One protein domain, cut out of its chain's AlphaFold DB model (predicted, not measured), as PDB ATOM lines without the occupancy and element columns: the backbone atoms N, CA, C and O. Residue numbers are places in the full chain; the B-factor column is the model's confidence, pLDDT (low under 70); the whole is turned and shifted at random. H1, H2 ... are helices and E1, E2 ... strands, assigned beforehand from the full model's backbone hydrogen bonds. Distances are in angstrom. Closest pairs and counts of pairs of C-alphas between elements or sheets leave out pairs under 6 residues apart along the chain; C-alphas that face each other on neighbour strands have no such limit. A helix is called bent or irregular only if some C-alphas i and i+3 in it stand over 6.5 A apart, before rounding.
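What this domain is: This is residues 396 to 549 of the 971 residues of the protein "DNA-directed DNA polymerase" of Bacteroidetes bacterium SW_7_64_58 (UniProt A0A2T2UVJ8). One long helix, H5, bent near its far end, runs along one side of the domain, and a small sheet of two strands, E1 and E4, sits near the middle between its long arm H5a and the short last helix H6. H2 and H3 pack crosswise on H5a, H4 folds back at its beginning, a long bent hairpin of E2 and E3 lies on the other side of the small sheet from H5a, and H1 touches no helix. The printed part has 154 residues with six named helices and four named strands, in the order E1 H1 E2 E3 E4 H2 H3 H4 H5 H6; E1 and E4 are parallel, E2 and E3 antiparallel, and the class is mixed, helices and strands. It is compact, with a radius of gyration of the C-alphas of 16.7 A and spans of 50 by 44 by 27 A.

Where its parts are: E1 is residues 396 to 398, beginning at C-alpha 396 (238.315, 358.656, 298.092). H1 is residues 405 to 416, 16.5 A long. E2, residues 430 to 438, is 24.6 A long and bends by 55 degrees at residue 433; E3, residues 441 to 449, is 23.7 A long and bends by 55 degrees at residue 446. E4 is residues 454 to 457, H2 residues 458 to 469, H3 residues 477 to 483. H4, residues 496 to 505, is irregular, with C-alphas 497 and 500 7.0 A apart. H5, residues 507 to 538, was assigned as one helix by its hydrogen bonds but is bent, with C-alphas 528 and 531 7.4 A apart; its arms are H5a, residues 507 to 528, 31.7 A long, and H5b, residues 531 to 538. H6 is residues 543 to 548, ending at C-alpha 548 (232.189, 365.954, 287.540).

How they stand to each other: In the parallel pair E1 and E4, N 398 and O 456 are 3.0 A apart, within hydrogen-bond range. The closest C-alphas of E1 and H5a are those of Thr 398 and Thr 521, 6.1 A; of E4 and H6, those of His 454 and Gly 544, 5.0 A. In the hairpin E2 and E3, N 434 and O 445 are 2.9 A apart, within hydrogen-bond range. H1 and E3 come closest at the C-alphas of Ser 407 and Pro 446, 7.9 A. H5a touches H3 at a steep tilt of 57 degrees, closest at C-alphas Ala 481 and Glu 520, 6.1 A. With residues 458 to 462 alone, H2 touches H5a at a steep tilt of 51 degrees, closest at C-alphas Thr 458 and Ala 525, 5.9 A. H4 and H5a form a helical hairpin, closest at C-alphas Ala 502 and Leu 510, 6.1 A. H5b touches H6, opposite ways, closest at C-alphas Ala 536 and Tyr 543, 5.1 A. Every O i to N i+4 pair is within hydrogen-bond range in H1, H3, H5a and H6, against 7 of 8 in H2, 3 of 6 in H4 and 3 of 4 in H5b.

The domain as a whole: The two C-alphas farthest apart are those of Glu 505 and Met 538, 50.8 A. The printed part has no cut; the links H1 to E2 and H3 to H4 are long. The mean pLDDT of the printed part is 86.6, and residues 440 to 441 and 468 to 473 are under 70.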
ATOM      1  N   ILE A 396     239.365 358.746 297.088       82.06
ATOM      2  CA  ILE A 396     238.315 358.656 298.092       82.06
ATOM      3  C   ILE A 396     237.022 358.341 297.336       82.06
ATOM      4  O   ILE A 396     236.592 359.129 296.486       82.06
ATOM      5  N   LEU A 397     236.435 357.181 297.626       86.44
ATOM      6  CA  LEU A 397     235.128 356.763 297.120       86.44
ATOM      7  C   LEU A 397     234.083 357.053 298.194       86.44
ATOM      8  O   LEU A 397     234.251 356.631 299.336       86.44
ATOM      9  N   THR A 398     233.028 357.775 297.841       90.75
ATOM     10  CA  THR A 398     232.022 358.229 298.808       90.75
ATOM     11  C   THR A 398     230.614 358.205 298.225       90.75
ATOM     12  O   THR A 398     230.415 357.949 297.032       90.75
ATOM     13  N   HIS A 399     229.625 358.498 299.066       92.50
ATOM     14  CA  HIS A 399     228.261 358.768 298.642       92.50
ATOM     15  C   HIS A 399     227.748 360.047 299.314       92.50
ATOM     16  O   HIS A 399     227.508 360.067 300.515       92.50
ATOM     17  N   ASN A 400     227.558 361.104 298.527       90.69
ATOM     18  CA  ASN A 400     227.126 362.444 298.931       90.69
ATOM     19  C   ASN A 400     228.123 363.202 299.840       90.69
ATOM     20  O   ASN A 400     227.720 364.040 300.653       90.69
ATOM     21  N   CYS A 401     229.433 362.977 299.679       89.12
ATOM     22  CA  CYS A 401     230.439 363.566 300.574       89.12
ATOM     23  C   CYS A 401     230.574 365.076 300.458       89.12
ATOM     24  O   CYS A 401     230.923 365.734 301.438       89.12
ATOM     25  N   PHE A 402     230.339 365.633 299.267       87.62
ATOM     26  CA  PHE A 402     230.468 367.074 299.066       87.62
ATOM     27  C   PHE A 402     229.409 367.832 299.862       87.62
ATOM     28  O   PHE A 402     229.685 368.905 300.371       87.62
ATOM     29  N   SER A 403     228.213 367.268 300.026       81.62
ATOM     30  CA  SER A 403     227.136 367.923 300.775       81.62
ATOM     31  C   SER A 403     227.067 367.497 302.243       81.62
ATOM     32  O   SER A 403     226.269 368.066 302.986       81.62
ATOM     33  N   PHE A 404     227.861 366.502 302.658       85.50
ATOM     34  CA  PHE A 404     227.835 365.954 304.012       85.50
ATOM     35  C   PHE A 404     229.237 365.674 304.565       85.50
ATOM     36  O   PHE A 404     229.758 366.520 305.285       85.50
ATOM     37  N   ASP A 405     229.855 364.534 304.245       88.75
ATOM     38  CA  ASP A 405     231.034 364.008 304.951       88.75
ATOM     39  C   ASP A 405     232.203 364.996 305.018       88.75
ATOM     40  O   ASP A 405     232.724 365.270 306.098       88.75
ATOM     41  N   LEU A 406     232.609 365.567 303.879       86.69
ATOM     42  CA  LEU A 406     233.768 366.462 303.825       86.69
ATOM     43  C   LEU A 406     233.472 367.806 304.488       86.69
ATOM     44  O   LEU A 406     234.322 368.321 305.208       86.69
ATOM     45  N   SER A 407     232.273 368.359 304.283       83.31
ATOM     46  CA  SER A 407     231.856 369.584 304.975       83.31
ATOM     47  C   SER A 407     231.800 369.371 306.486       83.31
ATOM     48  O   SER A 407     232.338 370.175 307.237       83.31
ATOM     49  N   TYR A 408     231.223 368.252 306.931       87.31
ATOM     50  CA  TYR A 408     231.123 367.913 308.345       87.31
ATOM     51  C   TYR A 408     232.507 367.736 308.973       87.31
ATOM     52  O   TYR A 408     232.767 368.275 310.043       87.31
ATOM     53  N   LEU A 409     233.418 367.013 308.317       90.12
ATOM     54  CA  LEU A 409     234.779 366.819 308.820       90.12
ATOM     55  C   LEU A 409     235.549 368.140 308.924       90.12
ATOM     56  O   LEU A 409     236.167 368.376 309.960       90.12
ATOM     57  N   LEU A 410     235.461 369.009 307.914       86.81
ATOM     58  CA  LEU A 410     236.064 370.346 307.948       86.81
ATOM     59  C   LEU A 410     235.532 371.172 309.130       86.81
ATOM     60  O   LEU A 410     236.324 371.631 309.950       86.81
ATOM     61  N   ASP A 411     234.208 371.259 309.295       86.25
ATOM     62  CA  ASP A 411     233.582 372.005 310.397       86.25
ATOM     63  C   ASP A 411     233.998 371.459 311.777       86.25
ATOM     64  O   ASP A 411     234.161 372.203 312.750       86.25
ATOM     65  N   ARG A 412     234.168 370.136 311.896       89.88
ATOM     66  CA  ARG A 412     234.619 369.487 313.137       89.88
ATOM     67  C   ARG A 412     236.096 369.745 313.411       89.88
ATOM     68  O   ARG A 412     236.442 369.992 314.564       89.88
ATOM     69  N   CYS A 413     236.944 369.687 312.393       89.50
ATOM     70  CA  CYS A 413     238.357 370.039 312.480       89.50
ATOM     71  C   CYS A 413     238.533 371.484 312.959       89.50
ATOM     72  O   CYS A 413     239.219 371.714 313.958       89.50
ATOM     73  N   ASP A 414     237.799 372.419 312.354       88.56
ATOM     74  CA  ASP A 414     237.786 373.830 312.746       88.56
ATOM     75  C   ASP A 414     237.330 374.016 314.201       88.56
ATOM     76  O   ASP A 414     237.958 374.747 314.970       88.56
ATOM     77  N   LEU A 415     236.273 373.309 314.620       90.75
ATOM     78  CA  LEU A 415     235.766 373.357 315.995       90.75
ATOM     79  C   LEU A 415     236.806 372.901 317.032       90.75
ATOM     80  O   LEU A 415     236.828 373.425 318.148       90.75
ATOM     81  N   HIS A 416     237.634 371.913 316.688       92.56
ATOM     82  CA  HIS A 416     238.629 371.324 317.592       92.56
ATOM     83  C   HIS A 416     240.041 371.894 317.410       92.56
ATOM     84  O   HIS A 416     240.946 371.491 318.138       92.56
ATOM     85  N   GLY A 417     240.236 372.841 316.486       90.44
ATOM     86  CA  GLY A 417     241.545 373.429 316.190       90.44
ATOM     87  C   GLY A 417     242.540 372.422 315.605       90.44
ATOM     88  O   GLY A 417     243.727 372.491 315.918       90.44
ATOM     89  N   VAL A 418     242.046 371.465 314.816       92.81
ATOM     90  CA  VAL A 418     242.847 370.439 314.135       92.81
ATOM     91  C   VAL A 418     242.876 370.759 312.646       92.81
ATOM     92  O   VAL A 418     241.819 370.851 312.031       92.81
ATOM     93  N   ASP A 419     244.062 370.875 312.051       85.81
ATOM     94  CA  ASP A 419     244.184 371.069 310.604       85.81
ATOM     95  C   ASP A 419     243.727 369.805 309.859       85.81
ATOM     96  O   ASP A 419     244.236 368.708 310.096       85.81
ATOM     97  N   PHE A 420     242.787 369.945 308.919       88.31
ATOM     98  CA  PHE A 420     242.336 368.841 308.060       88.31
ATOM     99  C   PHE A 420     243.351 368.562 306.934       88.31
ATOM    100  O   PHE A 420     243.043 368.663 305.751       88.31
ATOM    101  N   ALA A 421     244.595 368.259 307.301       87.62
ATOM    102  CA  ALA A 421     245.773 368.147 306.437       87.62
ATOM    103  C   ALA A 421     245.868 366.797 305.689       87.62
ATOM    104  O   ALA A 421     246.859 366.081 305.784       87.62
ATOM    105  N   ILE A 422     244.816 366.415 304.956       84.75
ATOM    106  CA  ILE A 422     244.705 365.084 304.324       84.75
ATOM    107  C   ILE A 422     245.336 364.975 302.921       84.75
ATOM    108  O   ILE A 422     245.267 363.914 302.285       84.75
ATOM    109  N   GLY A 423     245.912 366.059 302.391       83.94
ATOM    110  CA  GLY A 423     246.688 366.029 301.149       83.94
ATOM    111  C   GLY A 423     247.877 365.072 301.258       83.94
ATOM    112  O   GLY A 423     248.434 364.890 302.336       83.94
ATOM    113  N   ARG A 424     248.296 364.453 300.146       78.38
ATOM    114  CA  ARG A 424     249.516 363.612 300.142       78.38
ATOM    115  C   ARG A 424     250.778 364.393 300.531       78.38
ATOM    116  O   ARG A 424     251.758 363.797 300.944       78.38
ATOM    117  N   ASP A 425     250.754 365.708 300.368       80.75
ATOM    118  CA  ASP A 425     251.800 366.654 300.760       80.75
ATOM    119  C   ASP A 425     251.545 367.299 302.138       80.75
ATOM    120  O   ASP A 425     252.187 368.292 302.476       80.75
ATOM    121  N   GLY A 426     250.573 366.794 302.906       80.50
ATOM    122  CA  GLY A 426     250.141 367.381 304.176       80.50
ATOM    123  C   GLY A 426     249.353 368.688 304.021       80.50
ATOM    124  O   GLY A 426     249.145 369.404 304.998       80.50
ATOM    125  N   SER A 427     248.918 369.046 302.807       87.12
ATOM    126  CA  SER A 427     248.108 370.249 302.598       87.12
ATOM    127  C   SER A 427     246.644 370.059 303.014       87.12
ATOM    128  O   SER A 427     246.072 368.967 302.941       87.12
ATOM    129  N   VAL A 428     246.015 371.164 303.426       89.38
ATOM    130  CA  VAL A 428     244.570 371.227 303.685       89.38
ATOM    131  C   VAL A 428     243.812 371.283 302.348       89.38
ATOM    132  O   VAL A 428     244.223 372.030 301.452       89.38
ATOM    133  N   PRO A 429     242.702 370.535 302.182       90.44
ATOM    134  CA  PRO A 429     241.906 370.551 300.966       90.44
ATOM    135  C   PRO A 429     241.421 371.943 300.570       90.44
ATOM    136  O   PRO A 429     241.009 372.750 301.404       90.44
ATOM    137  N   ARG A 430     241.391 372.202 299.261       90.56
ATOM    138  CA  ARG A 430     240.815 373.428 298.708       90.56
ATOM    139  C   ARG A 430     239.332 373.222 298.428       90.56
ATOM    140  O   ARG A 430     238.977 372.326 297.666       90.56
ATOM    141  N   THR A 431     238.492 374.105 298.956       88.81
ATOM    142  CA  THR A 431     237.046 374.106 298.707       88.81
ATOM    143  C   THR A 431     236.630 375.235 297.758       88.81
ATOM    144  O   THR A 431     237.269 376.292 297.706       88.81
ATOM    145  N   TYR A 432     235.601 375.003 296.943       88.75
ATOM    146  CA  TYR A 432     234.989 376.010 296.067       88.75
ATOM    147  C   TYR A 432     233.569 375.611 295.669       88.75
ATOM    148  O   TYR A 432     233.259 374.429 295.543       88.75
ATOM    149  N   ASP A 433     232.712 376.596 295.415       86.25
ATOM    150  CA  ASP A 433     231.347 376.333 294.964       86.25
ATOM    151  C   ASP A 433     231.329 375.784 293.536       86.25
ATOM    152  O   ASP A 433     232.014 376.281 292.632       86.25
ATOM    153  N   SER A 434     230.521 374.751 293.321       88.06
ATOM    154  CA  SER A 434     230.317 374.141 292.016       88.06
ATOM    155  C   SER A 434     228.861 373.739 291.817       88.06
ATOM    156  O   SER A 434     228.078 373.648 292.762       88.06
ATOM    157  N   SER A 435     228.490 373.505 290.561       84.88
ATOM    158  CA  SER A 435     227.167 373.010 290.205       84.88
ATOM    159  C   SER A 435     227.249 371.980 289.090       84.88
ATOM    160  O   SER A 435     228.120 372.035 288.219       84.88
ATOM    161  N   MET A 436     226.343 371.008 289.127       84.12
ATOM    162  CA  MET A 436     226.238 369.957 288.122       84.12
ATOM    163  C   MET A 436     224.780 369.766 287.717       84.12
ATOM    164  O   MET A 436     223.879 369.754 288.559       84.12
ATOM    165  N   ARG A 437     224.541 369.635 286.409       80.94
ATOM    166  CA  ARG A 437     223.202 369.461 285.840       80.94
ATOM    167  C   ARG A 437     222.961 368.001 285.456       80.94
ATOM    168  O   ARG A 437     223.753 367.416 284.727       80.94
ATOM    169  N   PHE A 438     221.828 367.461 285.888       79.31
ATOM    170  CA  PHE A 438     221.322 366.125 285.576       79.31
ATOM    171  C   PHE A 438     219.916 366.265 284.978       79.31
ATOM    172  O   PHE A 438     218.942 366.478 285.701       79.31
ATOM    173  N   ALA A 439     219.806 366.197 283.648       73.69
ATOM    174  CA  ALA A 439     218.571 366.497 282.913       73.69
ATOM    175  C   ALA A 439     217.963 367.868 283.301       73.69
ATOM    176  O   ALA A 439     218.556 368.920 283.047       73.69
ATOM    177  N   GLU A 440     216.785 367.866 283.928       64.62
ATOM    178  CA  GLU A 440     216.059 369.062 284.381       64.62
ATOM    179  C   GLU A 440     216.606 369.629 285.710       64.62
ATOM    180  O   GLU A 440     216.218 370.720 286.126       64.62
ATOM    181  N   ARG A 441     217.450 368.865 286.422       68.50
ATOM    182  CA  ARG A 441     217.916 369.157 287.785       68.50
ATOM    183  C   ARG A 441     219.292 369.810 287.760       68.50
ATOM    184  O   ARG A 441     220.178 369.334 287.063       68.50
ATOM    185  N   THR A 442     219.499 370.808 288.612       79.25
ATOM    186  CA  THR A 442     220.829 371.335 288.944       79.25
ATOM    187  C   THR A 442     221.096 371.093 290.423       79.25
ATOM    188  O   THR A 442     220.220 371.342 291.252       79.25
ATOM    189  N   VAL A 443     222.275 370.567 290.742       82.06
ATOM    190  CA  VAL A 443     222.746 370.315 292.106       82.06
ATOM    191  C   VAL A 443     223.945 371.214 292.356       82.06
ATOM    192  O   VAL A 443     224.936 371.108 291.636       82.06
ATOM    193  N   ASP A 444     223.839 372.078 293.361       84.12
ATOM    194  CA  ASP A 444     224.950 372.900 293.837       84.12
ATOM    195  C   ASP A 444     225.642 372.167 294.996       84.12
ATOM    196  O   ASP A 444     224.973 371.545 295.824       84.12
ATOM    197  N   TYR A 445     226.970 372.198 295.037       85.50
ATOM    198  CA  TYR A 445     227.769 371.496 296.042       85.50
ATOM    199  C   TYR A 445     229.125 372.188 296.250       85.50
ATOM    200  O   TYR A 445     229.668 372.762 295.298       85.50
ATOM    201  N   PRO A 446     229.711 372.123 297.459       86.31
ATOM    202  CA  PRO A 446     231.066 372.596 297.686       86.31
ATOM    203  C   PRO A 446     232.036 371.525 297.178       86.31
ATOM    204  O   PRO A 446     232.236 370.477 297.793       86.31
ATOM    205  N   ALA A 447     232.619 371.762 296.009       87.56
ATOM    206  CA  ALA A 447     233.657 370.901 295.475       87.56
ATOM    207  C   ALA A 447     234.911 370.989 296.350       87.56
ATOM    208  O   ALA A 447     235.255 372.048 296.878       87.56
ATOM    209  N   VAL A 448     235.600 369.858 296.471       88.19
ATOM    210  CA  VAL A 448     236.830 369.728 297.252       88.19
ATOM    211  C   VAL A 448     237.911 369.125 296.365       88.19
ATOM    212  O   VAL A 448     237.708 368.064 295.770       88.19
ATOM    213  N   ASP A 449     239.057 369.796 296.297       88.69
ATOM    214  CA  ASP A 449     240.269 369.278 295.672       88.69
ATOM    215  C   ASP A 449     241.302 368.967 296.760       88.69
ATOM    216  O   ASP A 449     241.653 369.821 297.577       88.69
ATOM    217  N   ILE A 450     241.789 367.726 296.757       90.12
ATOM    218  CA  ILE A 450     242.759 367.211 297.724       90.12
ATOM    219  C   ILE A 450     244.033 366.876 296.959       90.12
ATOM    220  O   ILE A 450     244.003 366.095 296.003       90.12
ATOM    221  N   VAL A 451     245.157 367.475 297.350       88.56
ATOM    222  CA  VAL A 451     246.416 367.297 296.623       88.56
ATOM    223  C   VAL A 451     246.834 365.826 296.651       88.56
ATOM    224  O   VAL A 451     246.879 365.182 297.698       88.56
ATOM    225  N   GLY A 452     247.102 365.283 295.462       83.56
ATOM    226  CA  GLY A 452     247.498 363.889 295.276       83.56
ATOM    227  C   GLY A 452     246.369 362.860 295.402       83.56
ATOM    228  O   GLY A 452     246.667 361.671 295.388       83.56
ATOM    229  N   ARG A 453     245.092 363.263 295.517       86.12
ATOM    230  CA  ARG A 453     243.966 362.323 295.671       86.12
ATOM    231  C   ARG A 453     242.804 362.642 294.732       86.12
ATOM    232  O   ARG A 453     242.494 363.798 294.451       86.12
ATOM    233  N   HIS A 454     242.122 361.603 294.262       87.44
ATOM    234  CA  HIS A 454     240.864 361.742 293.522       87.44
ATOM    235  C   HIS A 454     239.665 361.631 294.460       87.44
ATOM    236  O   HIS A 454     239.685 360.812 295.362       87.44
ATOM    237  N   VAL A 455     238.603 362.408 294.239       89.31
ATOM    238  CA  VAL A 455     237.335 362.259 294.975       89.31
ATOM    239  C   VAL A 455     236.253 361.852 293.988       89.31
ATOM    240  O   VAL A 455     235.986 362.593 293.032       89.31
ATOM    241  N   ILE A 456     235.666 360.679 294.210       90.44
ATOM    242  CA  ILE A 456     234.580 360.119 293.409       90.44
ATOM    243  C   ILE A 456     233.372 359.944 294.309       90.44
ATOM    244  O   ILE A 456     233.368 359.119 295.220       90.44
ATOM    245  N   ASP A 457     232.344 360.722 294.004       92.31
ATOM    246  CA  ASP A 457     231.082 360.683 294.717       92.31
ATOM    247  C   ASP A 457     230.055 359.889 293.898       92.31
ATOM    248  O   ASP A 457     229.602 360.322 292.830       92.31
ATOM    249  N   THR A 458     229.696 358.710 294.401       93.25
ATOM    250  CA  THR A 458     228.723 357.809 293.770       93.25
ATOM    251  C   THR A 458     227.326 358.424 293.694       93.25
ATOM    252  O   THR A 458     226.557 358.050 292.812       93.25
ATOM    253  N   TYR A 459     226.997 359.427 294.516       92.06
ATOM    254  CA  TYR A 459     225.725 360.152 294.432       92.06
ATOM    255  C   TYR A 459     225.535 360.805 293.055       92.06
ATOM    256  O   TYR A 459     224.464 360.707 292.449       92.06
ATOM    257  N   PHE A 460     226.594 361.409 292.501       90.69
ATOM    258  CA  PHE A 460     226.556 361.965 291.146       90.69
ATOM    259  C   PHE A 460     226.439 360.878 290.078       90.69
ATOM    260  O   PHE A 460     225.719 361.064 289.102       90.69
ATOM    261  N   GLN A 461     227.084 359.730 290.277       89.88
ATOM    262  CA  GLN A 461     227.031 358.613 289.331       89.88
ATOM    263  C   GLN A 461     225.635 357.987 289.264       89.88
ATOM    264  O   GLN A 461     225.116 357.765 288.171       89.88
ATOM    265  N   VAL A 462     224.989 357.789 290.416       90.31
ATOM    266  CA  VAL A 462     223.604 357.305 290.500       90.31
ATOM    267  C   VAL A 462     222.653 358.290 289.813       90.31
ATOM    268  O   VAL A 462     221.794 357.876 289.036       90.31
ATOM    269  N   MET A 463     222.825 359.601 290.024       87.19
ATOM    270  CA  MET A 463     222.019 360.604 289.317       87.19
ATOM    271  C   MET A 463     222.263 360.604 287.806       87.19
ATOM    272  O   MET A 463     221.306 360.725 287.046       87.19
ATOM    273  N   SER A 464     223.512 360.458 287.353       85.56
ATOM    274  CA  SER A 464     223.837 360.335 285.927       85.56
ATOM    275  C   SER A 464     223.202 359.103 285.287       85.56
ATOM    276  O   SER A 464     222.720 359.202 284.162       85.56
ATOM    277  N   PHE A 465     223.165 357.971 285.992       84.94
ATOM    278  CA  PHE A 465     222.470 356.766 285.541       84.94
ATOM    279  C   PHE A 465     220.957 357.006 285.405       84.94
ATOM    280  O   PHE A 465     220.359 356.723 284.364       84.94
ATOM    281  N   ASP A 466     220.346 357.604 286.428       80.94
ATOM    282  CA  ASP A 466     218.897 357.810 286.490       80.94
ATOM    283  C   ASP A 466     218.356 358.844 285.490       80.94
ATOM    284  O   ASP A 466     217.157 358.871 285.205       80.94
ATOM    285  N   VAL A 467     219.223 359.678 284.899       74.94
ATOM    286  CA  VAL A 467     218.845 360.537 283.762       74.94
ATOM    287  C   VAL A 467     218.222 359.709 282.632       74.94
ATOM    288  O   VAL A 467     217.288 360.184 281.979       74.94
ATOM    289  N   PHE A 468     218.706 358.481 282.422       64.31
ATOM    290  CA  PHE A 468     218.260 357.606 281.342       64.31
ATOM    291  C   PHE A 468     217.203 356.594 281.782       64.31
ATOM    292  O   PHE A 468     216.186 356.483 281.099       64.31
ATOM    293  N   SER A 469     217.408 355.888 282.901       66.31
ATOM    294  CA  SER A 469     216.443 354.879 283.378       66.31
ATOM    295  C   SER A 469     215.141 355.517 283.860       66.31
ATOM    296  O   SER A 469     214.061 355.020 283.582       66.31
ATOM    297  N   ARG A 470     215.233 356.680 284.511       66.81
ATOM    298  CA  ARG A 470     214.125 357.440 285.103       66.81
ATOM    299  C   ARG A 470     213.308 356.683 286.162       66.81
ATOM    300  O   ARG A 470     212.252 357.191 286.563       66.81
ATOM    301  N   ASP A 471     213.839 355.594 286.704       68.06
ATOM    302  CA  ASP A 471     213.104 354.639 287.538       68.06
ATOM    303  C   ASP A 471     213.427 354.721 289.039       68.06
ATOM    304  O   ASP A 471     212.677 354.176 289.855       68.06
ATOM    305  N   LEU A 472     214.478 355.449 289.445       69.19
ATOM    306  CA  LEU A 472     214.843 355.561 290.859       69.19
ATOM    307  C   LEU A 472     213.913 356.528 291.632       69.19
ATOM    308  O   LEU A 472     213.656 357.652 291.180       69.19
ATOM    309  N   PRO A 473     213.401 356.136 292.819       63.62
ATOM    310  CA  PRO A 473     212.516 356.988 293.623       63.62
ATOM    311  C   PRO A 473     213.274 358.123 294.339       63.62
ATOM    312  O   PRO A 473     212.803 359.272 294.406       63.62
ATOM    313  N   ASP A 474     214.464 357.806 294.840       74.75
ATOM    314  CA  ASP A 474     215.424 358.704 295.468       74.75
ATOM    315  C   ASP A 474     216.857 358.219 295.186       74.75
ATOM    316  O   ASP A 474     217.061 357.163 294.589       74.75
ATOM    317  N   TYR A 475     217.839 359.021 295.589       85.75
ATOM    318  CA  TYR A 475     219.259 358.782 295.323       85.75
ATOM    319  C   TYR A 475     220.044 358.479 296.601       85.75
ATOM    320  O   TYR A 475     221.243 358.724 296.635       85.75
ATOM    321  N   SER A 476     219.376 358.041 297.671       87.25
ATOM    322  CA  SER A 476     220.071 357.615 298.886       87.25
ATOM    323  C   SER A 476     220.877 356.347 298.622       87.25
ATOM    324  O   SER A 476     220.491 355.513 297.796       87.25
ATOM    325  N   LEU A 477     221.958 356.173 299.384       91.38
ATOM    326  CA  LEU A 477     222.835 355.009 299.291       91.38
ATOM    327  C   LEU A 477     222.044 353.695 299.358       91.38
ATOM    328  O   LEU A 477     222.143 352.862 298.464       91.38
ATOM    329  N   LYS A 478     221.166 353.571 300.360       89.69
ATOM    330  CA  LYS A 478     220.346 352.374 300.609       89.69
ATOM    331  C   LYS A 478     219.366 352.080 299.475       89.69
ATOM    332  O   LYS A 478     219.073 350.919 299.198       89.69
ATOM    333  N   THR A 479     218.773 353.106 298.866       85.94
ATOM    334  CA  THR A 479     217.860 352.929 297.725       85.94
ATOM    335  C   THR A 479     218.638 352.515 296.481       85.94
ATOM    336  O   THR A 479     218.239 351.561 295.817       85.94
ATOM    337  N   ALA A 480     219.770 353.166 296.202       91.00
ATOM    338  CA  ALA A 480     220.628 352.821 295.074       91.00
ATOM    339  C   ALA A 480     221.196 351.399 295.206       91.00
ATOM    340  O   ALA A 480     221.065 350.604 294.280       91.00
ATOM    341  N   ALA A 481     221.747 351.039 296.367       92.75
ATOM    342  CA  ALA A 481     222.304 349.713 296.618       92.75
ATOM    343  C   ALA A 481     221.256 348.604 296.444       92.75
ATOM    344  O   ALA A 481     221.549 347.589 295.824       92.75
ATOM    345  N   ARG A 482     220.016 348.809 296.912       89.44
ATOM    346  CA  ARG A 482     218.914 347.857 296.683       89.44
ATOM    347  C   ARG A 482     218.476 347.791 295.223       89.44
ATOM    348  O   ARG A 482     218.169 346.712 294.740       89.44
ATOM    349  N   TYR A 483     218.434 348.926 294.527       87.56
ATOM    350  CA  TYR A 483     218.035 348.972 293.120       87.56
ATOM    351  C   TYR A 483     218.994 348.179 292.221       87.56
ATOM    352  O   TYR A 483     218.545 347.477 291.323       87.56
ATOM    353  N   PHE A 484     220.299 348.276 292.481       88.25
ATOM    354  CA  PHE A 484     221.330 347.552 291.731       88.25
ATOM    355  C   PHE A 484     221.634 346.152 292.284       88.25
ATOM    356  O   PHE A 484     222.568 345.518 291.805       88.25
ATOM    357  N   ASP A 485     220.886 345.683 293.288       89.69
ATOM    358  CA  ASP A 485     221.124 344.399 293.966       89.69
ATOM    359  C   ASP A 485     222.552 344.262 294.546       89.69
ATOM    360  O   ASP A 485     223.209 343.227 294.479       89.69
ATOM    361  N   LEU A 486     223.066 345.360 295.107       91.19
ATOM    362  CA  LEU A 486     224.410 345.467 295.691       91.19
ATOM    363  C   LEU A 486     224.400 345.471 297.224       91.19
ATOM    364  O   LEU A 486     225.468 345.408 297.846       91.19
ATOM    365  N   ALA A 487     223.220 345.561 297.839       89.50
ATOM    366  CA  ALA A 487     223.066 345.522 299.288       89.50
ATOM    367  C   ALA A 487     223.443 344.126 299.844       89.50
ATOM    368  O   ALA A 487     223.108 343.111 299.233       89.50
ATOM    369  N   PRO A 488     224.144 344.029 300.987       85.25
ATOM    370  CA  PRO A 488     224.363 342.758 301.681       85.25
ATOM    371  C   PRO A 488     223.043 342.070 302.072       85.25
ATOM    372  O   PRO A 488     222.099 342.739 302.488       85.25
ATOM    373  N   GLU A 489     222.994 340.731 302.033       81.94
ATOM    374  CA  GLU A 489     221.796 339.958 302.421       81.94
ATOM    375  C   GLU A 489     221.343 340.234 303.869       81.94
ATOM    376  O   GLU A 489     220.148 340.256 304.156       81.94
ATOM    377  N   ALA A 490     222.294 340.479 304.778       87.12
ATOM    378  CA  ALA A 490     222.055 340.775 306.193       87.12
ATOM    379  C   ALA A 490     222.328 342.253 306.545       87.12
ATOM    380  O   ALA A 490     222.929 342.541 307.576       87.12
ATOM    381  N   ARG A 491     221.915 343.194 305.681       88.88
ATOM    382  CA  ARG A 491     222.126 344.643 305.869       88.88
ATOM    383  C   ARG A 491     221.519 345.161 307.186       88.88
ATOM    384  O   ARG A 491     220.325 344.997 307.444       88.88
ATOM    385  N   THR A 492     222.323 345.868 307.975       90.19
ATOM    386  CA  THR A 492     221.944 346.434 309.282       90.19
ATOM    387  C   THR A 492     221.214 347.775 309.162       90.19
ATOM    388  O   THR A 492     221.802 348.782 308.789       90.19
ATOM    389  N   TYR A 493     219.945 347.876 309.552       88.44
ATOM    390  CA  TYR A 493     219.211 349.150 309.464       88.44
ATOM    391  C   TYR A 493     219.130 349.877 310.809       88.44
ATOM    392  O   TYR A 493     218.623 349.336 311.786       88.44
ATOM    393  N   ILE A 494     219.575 351.137 310.826       86.38
ATOM    394  CA  ILE A 494     219.361 352.084 311.927       86.38
ATOM    395  C   ILE A 494     218.631 353.309 311.374       86.38
ATOM    396  O   ILE A 494     219.036 353.879 310.353       86.38
ATOM    397  N   GLU A 495     217.553 353.705 312.049       79.31
ATOM    398  CA  GLU A 495     216.836 354.947 311.767       79.31
ATOM    399  C   GLU A 495     217.671 356.159 312.192       79.31
ATOM    400  O   GLU A 495     218.333 356.151 313.230       79.31
ATOM    401  N   GLY A 496     217.631 357.242 311.412       75.56
ATOM    402  CA  GLY A 496     218.499 358.404 311.646       75.56
ATOM    403  C   GLY A 496     218.346 359.024 313.044       75.56
ATOM    404  O   GLY A 496     219.323 359.474 313.642       75.56
ATOM    405  N   THR A 497     217.133 358.997 313.600       79.69
ATOM    406  CA  THR A 497     216.815 359.485 314.953       79.69
ATOM    407  C   THR A 497     217.427 358.631 316.064       79.69
ATOM    408  O   THR A 497     217.668 359.133 317.164       79.69
ATOM    409  N   ASP A 498     217.726 357.365 315.781       84.81
ATOM    410  CA  ASP A 498     218.246 356.402 316.745       84.81
ATOM    411  C   ASP A 498     219.776 356.342 316.790       84.81
ATOM    412  O   ASP A 498     220.325 355.815 317.755       84.81
ATOM    413  N   ILE A 499     220.489 356.944 315.830       88.62
ATOM    414  CA  ILE A 499     221.966 356.912 315.763       88.62
ATOM    415  C   ILE A 499     222.606 357.400 317.073       88.62
ATOM    416  O   ILE A 499     223.527 356.780 317.603       88.62
ATOM    417  N   SER A 500     222.089 358.490 317.650       87.31
ATOM    418  CA  SER A 500     222.602 359.032 318.919       87.31
ATOM    419  C   SER A 500     222.354 358.112 320.115       87.31
ATOM    420  O   SER A 500     223.106 358.159 321.091       87.31
ATOM    421  N   ARG A 501     221.280 357.318 320.075       90.25
ATOM    422  CA  ARG A 501     220.959 356.324 321.102       90.25
ATOM    423  C   ARG A 501     221.854 355.101 320.935       90.25
ATOM    424  O   ARG A 501     222.506 354.723 321.902       90.25
ATOM    425  N   ALA A 502     221.977 354.582 319.712       90.12
ATOM    426  CA  ALA A 502     222.873 353.480 319.367       90.12
ATOM    427  C   ALA A 502     224.323 353.782 319.781       90.12
ATOM    428  O   ALA A 502     224.936 352.986 320.477       90.12
ATOM    429  N   TRP A 503     224.837 354.989 319.529       90.31
ATOM    430  CA  TRP A 503     226.177 355.375 319.998       90.31
ATOM    431  C   TRP A 503     226.383 355.220 321.519       90.31
ATOM    432  O   TRP A 503     227.488 354.917 321.968       90.31
ATOM    433  N   ARG A 504     225.338 355.449 322.327       93.25
ATOM    434  CA  ARG A 504     225.414 355.367 323.797       93.25
ATOM    435  C   ARG A 504     225.120 353.973 324.340       93.25
ATOM    436  O   ARG A 504     225.659 353.623 325.386       93.25
ATOM    437  N   GLU A 505     224.227 353.239 323.686       94.31
ATOM    438  CA  GLU A 505     223.608 352.022 324.226       94.31
ATOM    439  C   GLU A 505     223.985 350.752 323.454       94.31
ATOM    440  O   GLU A 505     224.021 349.683 324.054       94.31
ATOM    441  N   ASP A 506     224.276 350.861 322.157       91.94
ATOM    442  CA  ASP A 506     224.499 349.736 321.244       91.94
ATOM    443  C   ASP A 506     225.492 350.114 320.128       91.94
ATOM    444  O   ASP A 506     225.135 350.407 318.982       91.94
ATOM    445  N   ARG A 507     226.769 350.205 320.515       91.44
ATOM    446  CA  ARG A 507     227.834 350.699 319.637       91.44
ATOM    447  C   ARG A 507     228.195 349.707 318.533       91.44
ATOM    448  O   ARG A 507     228.541 350.155 317.445       91.44
ATOM    449  N   ASP A 508     228.109 348.408 318.801       92.06
ATOM    450  CA  ASP A 508     228.503 347.367 317.848       92.06
ATOM    451  C   ASP A 508     227.576 347.383 316.625       92.06
ATOM    452  O   ASP A 508     228.052 347.519 315.501       92.06
ATOM    453  N   THR A 509     226.255 347.444 316.840       90.88
ATOM    454  CA  THR A 509     225.273 347.585 315.750       90.88
ATOM    455  C   THR A 509     225.498 348.859 314.925       90.88
ATOM    456  O   THR A 509     225.305 348.864 313.709       90.88
ATOM    457  N   LEU A 510     225.926 349.961 315.555       92.19
ATOM    458  CA  LEU A 510     226.250 351.201 314.840       92.19
ATOM    459  C   LEU A 510     227.521 351.073 313.983       92.19
ATOM    460  O   LEU A 510     227.589 351.676 312.910       92.19
ATOM    461  N   LEU A 511     228.516 350.310 314.436       91.94
ATOM    462  CA  LEU A 511     229.717 350.026 313.650       91.94
ATOM    463  C   LEU A 511     229.393 349.119 312.457       91.94
ATOM    464  O   LEU A 511     229.830 349.430 311.351       91.94
ATOM    465  N   ASP A 512     228.568 348.087 312.648       90.56
ATOM    466  CA  ASP A 512     228.088 347.221 311.562       90.56
ATOM    467  C   ASP A 512     227.285 348.021 310.525       90.56
ATOM    468  O   ASP A 512     227.523 347.921 309.320       90.56
ATOM    469  N   TYR A 513     226.395 348.905 310.992       92.50
ATOM    470  CA  TYR A 513     225.656 349.841 310.146       92.50
ATOM    471  C   TYR A 513     226.583 350.706 309.275       92.50
ATOM    472  O   TYR A 513     226.313 350.886 308.084       92.50
ATOM    473  N   ALA A 514     227.650 351.254 309.864       91.31
ATOM    474  CA  ALA A 514     228.599 352.113 309.163       91.31
ATOM    475  C   ALA A 514     229.484 351.320 308.189       91.31
ATOM    476  O   ALA A 514     229.778 351.799 307.094       91.31
ATOM    477  N   LEU A 515     229.890 350.103 308.562       91.81
ATOM    478  CA  LEU A 515     230.672 349.218 307.702       91.81
ATOM    479  C   LEU A 515     229.882 348.822 306.452       91.81
ATOM    480  O   LEU A 515     230.412 348.880 305.341       91.81
ATOM    481  N   ASP A 516     228.609 348.481 306.618       92.62
ATOM    482  CA  ASP A 516     227.723 348.197 305.499       92.62
ATOM    483  C   ASP A 516     227.592 349.398 304.539       92.62
ATOM    484  O   ASP A 516     227.655 349.206 303.325       92.62
ATOM    485  N   ASP A 517     227.469 350.635 305.050       93.56
ATOM    486  CA  ASP A 517     227.423 351.852 304.213       93.56
ATOM    487  C   ASP A 517     228.724 352.008 303.382       93.56
ATOM    488  O   ASP A 517     228.692 352.375 302.199       93.56
ATOM    489  N   VAL A 518     229.886 351.667 303.952       92.19
ATOM    490  CA  VAL A 518     231.172 351.661 303.229       92.19
ATOM    491  C   VAL A 518     231.208 350.567 302.155       92.19
ATOM    492  O   VAL A 518     231.649 350.819 301.028       92.19
ATOM    493  N   ILE A 519     230.720 349.361 302.465       91.94
ATOM    494  CA  ILE A 519     230.652 348.239 301.516       91.94
ATOM    495  C   ILE A 519     229.732 348.579 300.337       91.94
ATOM    496  O   ILE A 519     230.124 348.392 299.182       91.94
ATOM    497  N   GLU A 520     228.538 349.109 300.605       94.56
ATOM    498  CA  GLU A 520     227.579 349.539 299.581       94.56
ATOM    499  C   GLU A 520     228.176 350.629 298.685       94.56
ATOM    500  O   GLU A 520     228.080 350.543 297.460       94.56
ATOM    501  N   THR A 521     228.873 351.604 299.278       94.44
ATOM    502  CA  THR A 521     229.566 352.665 298.534       94.44
ATOM    503  C   THR A 521     230.636 352.092 297.603       94.44
ATOM    504  O   THR A 521     230.688 352.457 296.425       94.44
ATOM    505  N   LYS A 522     231.465 351.153 298.087       91.38
ATOM    506  CA  LYS A 522     232.488 350.484 297.267       91.38
ATOM    507  C   LYS A 522     231.860 349.708 296.109       91.38
ATOM    508  O   LYS A 522     232.337 349.816 294.980       91.38
ATOM    509  N   ARG A 523     230.795 348.945 296.369       91.94
ATOM    510  CA  ARG A 523     230.092 348.156 295.343       91.94
ATOM    511  C   ARG A 523     229.447 349.050 294.285       91.94
ATOM    512  O   ARG A 523     229.610 348.791 293.096       91.94
ATOM    513  N   LEU A 524     228.787 350.134 294.697       92.19
ATOM    514  CA  LEU A 524     228.205 351.116 293.776       92.19
ATOM    515  C   LEU A 524     229.267 351.801 292.920       92.19
ATOM    516  O   LEU A 524     229.074 351.944 291.714       92.19
ATOM    517  N   ALA A 525     230.396 352.194 293.517       90.31
ATOM    518  CA  ALA A 525     231.515 352.744 292.766       90.31
ATOM    519  C   ALA A 525     232.055 351.721 291.757       90.31
ATOM    520  O   ALA A 525     232.236 352.064 290.591       90.31
ATOM    521  N   GLY A 526     232.252 350.460 292.154       86.69
ATOM    522  CA  GLY A 526     232.658 349.391 291.235       86.69
ATOM    523  C   GLY A 526     231.701 349.245 290.048       86.69
ATOM    524  O   GLY A 526     232.144 349.161 288.908       86.69
ATOM    525  N   HIS A 527     230.393 349.319 290.305       86.94
ATOM    526  CA  HIS A 527     229.362 349.174 289.279       86.94
ATOM    527  C   HIS A 527     229.258 350.381 288.328       86.94
ATOM    528  O   HIS A 527     229.141 350.214 287.117       86.94
ATOM    529  N   LEU A 528     229.295 351.612 288.852       88.00
ATOM    530  CA  LEU A 528     228.955 352.814 288.076       88.00
ATOM    531  C   LEU A 528     230.166 353.604 287.568       88.00
ATOM    532  O   LEU A 528     230.027 354.454 286.683       88.00
ATOM    533  N   SER A 529     231.354 353.375 288.127       87.19
ATOM    534  CA  SER A 529     232.499 354.261 287.908       87.19
ATOM    535  C   SER A 529     233.451 353.826 286.791       87.19
ATOM    536  O   SER A 529     234.189 354.668 286.269       87.19
ATOM    537  N   GLY A 530     233.383 352.560 286.358       85.12
ATOM    538  CA  GLY A 530     234.314 351.972 285.388       85.12
ATOM    539  C   GLY A 530     234.451 352.787 284.100       85.12
ATOM    540  O   GLY A 530     235.557 353.148 283.701       85.12
ATOM    541  N   SER A 531     233.331 353.189 283.490       84.50
ATOM    542  CA  SER A 531     233.359 353.997 282.261       84.50
ATOM    543  C   SER A 531     234.047 355.354 282.456       84.50
ATOM    544  O   SER A 531     234.754 355.836 281.573       84.50
ATOM    545  N   THR A 532     233.898 355.981 283.625       87.38
ATOM    546  CA  THR A 532     234.570 357.251 283.930       87.38
ATOM    547  C   THR A 532     236.060 357.042 284.187       87.38
ATOM    548  O   THR A 532     236.862 357.896 283.808       87.38
ATOM    549  N   PHE A 533     236.435 355.917 284.797       88.81
ATOM    550  CA  PHE A 533     237.824 355.561 285.064       88.81
ATOM    551  C   PHE A 533     238.616 355.369 283.766       88.81
ATOM    552  O   PHE A 533     239.601 356.076 283.548       88.81
ATOM    553  N   TYR A 534     238.142 354.518 282.851       87.44
ATOM    554  CA  TYR A 534     238.803 354.320 281.552       87.44
ATOM    555  C   TYR A 534     238.812 355.593 280.706       87.44
ATOM    556  O   TYR A 534     239.788 355.899 280.021       87.44
ATOM    557  N   LEU A 535     237.759 356.404 280.807       86.50
ATOM    558  CA  LEU A 535     237.717 357.701 280.149       86.50
ATOM    559  C   LEU A 535     238.781 358.669 280.699       86.50
ATOM    560  O   LEU A 535     239.363 359.440 279.942       86.50
ATOM    561  N   ALA A 536     239.090 358.631 281.995       89.50
ATOM    562  CA  ALA A 536     240.133 359.476 282.573       89.50
ATOM    563  C   ALA A 536     241.536 359.144 282.037       89.50
ATOM    564  O   ALA A 536     242.369 360.040 281.954       89.50
ATOM    565  N   GLN A 537     241.786 357.902 281.609       86.81
ATOM    566  CA  GLN A 537     243.080 357.490 281.051       86.81
ATOM    567  C   GLN A 537     243.377 358.128 279.683       86.81
ATOM    568  O   GLN A 537     244.539 358.312 279.326       86.81
ATOM    569  N   MET A 538     242.346 358.495 278.912       84.62
ATOM    570  CA  MET A 538     242.522 359.153 277.608       84.62
ATOM    571  C   MET A 538     242.444 360.681 277.680       84.62
ATOM    572  O   MET A 538     242.996 361.365 276.811       84.62
ATOM    573  N   LEU A 539     241.764 361.221 278.692       89.50
ATOM    574  CA  LEU A 539     241.541 362.653 278.853       89.50
ATOM    575  C   LEU A 539     242.726 363.335 279.554       89.50
ATOM    576  O   LEU A 539     243.305 362.778 280.480       89.50
ATOM    577  N   PRO A 540     243.061 364.590 279.205       90.56
ATOM    578  CA  PRO A 540     243.961 365.430 279.998       90.56
ATOM    579  C   PRO A 540     243.257 365.962 281.264       90.56
ATOM    580  O   PRO A 540     243.239 367.162 281.534       90.56
ATOM    581  N   MET A 541     242.616 365.070 282.019       88.44
ATOM    582  CA  MET A 541     241.813 365.371 283.200       88.44
ATOM    583  C   MET A 541     242.035 364.300 284.260       88.44
ATOM    584  O   MET A 541     242.190 363.123 283.953       88.44
ATOM    585  N   THR A 542     241.991 364.701 285.528       87.69
ATOM    586  CA  THR A 542     242.015 363.740 286.634       87.69
ATOM    587  C   THR A 542     240.724 362.931 286.675       87.69
ATOM    588  O   THR A 542     239.671 363.410 286.246       87.69
ATOM    589  N   TYR A 543     240.770 361.735 287.266       88.88
ATOM    590  CA  TYR A 543     239.597 360.872 287.402       88.88
ATOM    591  C   TYR A 543     238.410 361.583 288.081       88.88
ATOM    592  O   TYR A 543     237.302 361.609 287.541       88.88
ATOM    593  N   GLY A 544     238.666 362.283 289.191       87.94
ATOM    594  CA  GLY A 544     237.655 363.099 289.871       87.94
ATOM    595  C   GLY A 544     237.088 364.237 289.011       87.94
ATOM    596  O   GLY A 544     235.887 364.497 289.051       87.94
ATOM    597  N   SER A 545     237.914 364.904 288.193       87.75
ATOM    598  CA  SER A 545     237.430 365.967 287.299       87.75
ATOM    599  C   SER A 545     236.573 365.404 286.164       87.75
ATOM    600  O   SER A 545     235.504 365.942 285.870       87.75
ATOM    601  N   SER A 546     236.990 364.279 285.579       89.19
ATOM    602  CA  SER A 546     236.239 363.553 284.551       89.19
ATOM    603  C   SER A 546     234.871 363.081 285.054       89.19
ATOM    604  O   SER A 546     233.910 363.097 284.288       89.19
ATOM    605  N   ALA A 547     234.745 362.718 286.333       88.31
ATOM    606  CA  ALA A 547     233.464 362.345 286.937       88.31
ATOM    607  C   ALA A 547     232.489 363.529 287.073       88.31
ATOM    608  O   ALA A 547     231.280 363.344 286.961       88.31
ATOM    609  N   ARG A 548     233.003 364.748 287.283       87.62
ATOM    610  CA  ARG A 548     232.189 365.954 287.540       87.62
ATOM    611  C   ARG A 548     231.911 366.800 286.295       87.62
ATOM    612  O   ARG A 548     230.994 367.618 286.301       87.62
ATOM    613  N   ARG A 549     232.700 366.650 285.226       85.88
ATOM    614  CA  ARG A 549     232.543 367.430 283.987       85.88
ATOM    615  C   ARG A 549     231.603 366.757 282.989       85.88
ATOM    616  O   ARG A 549     231.595 365.539 282.830       85.88
TER     617      ARG A 549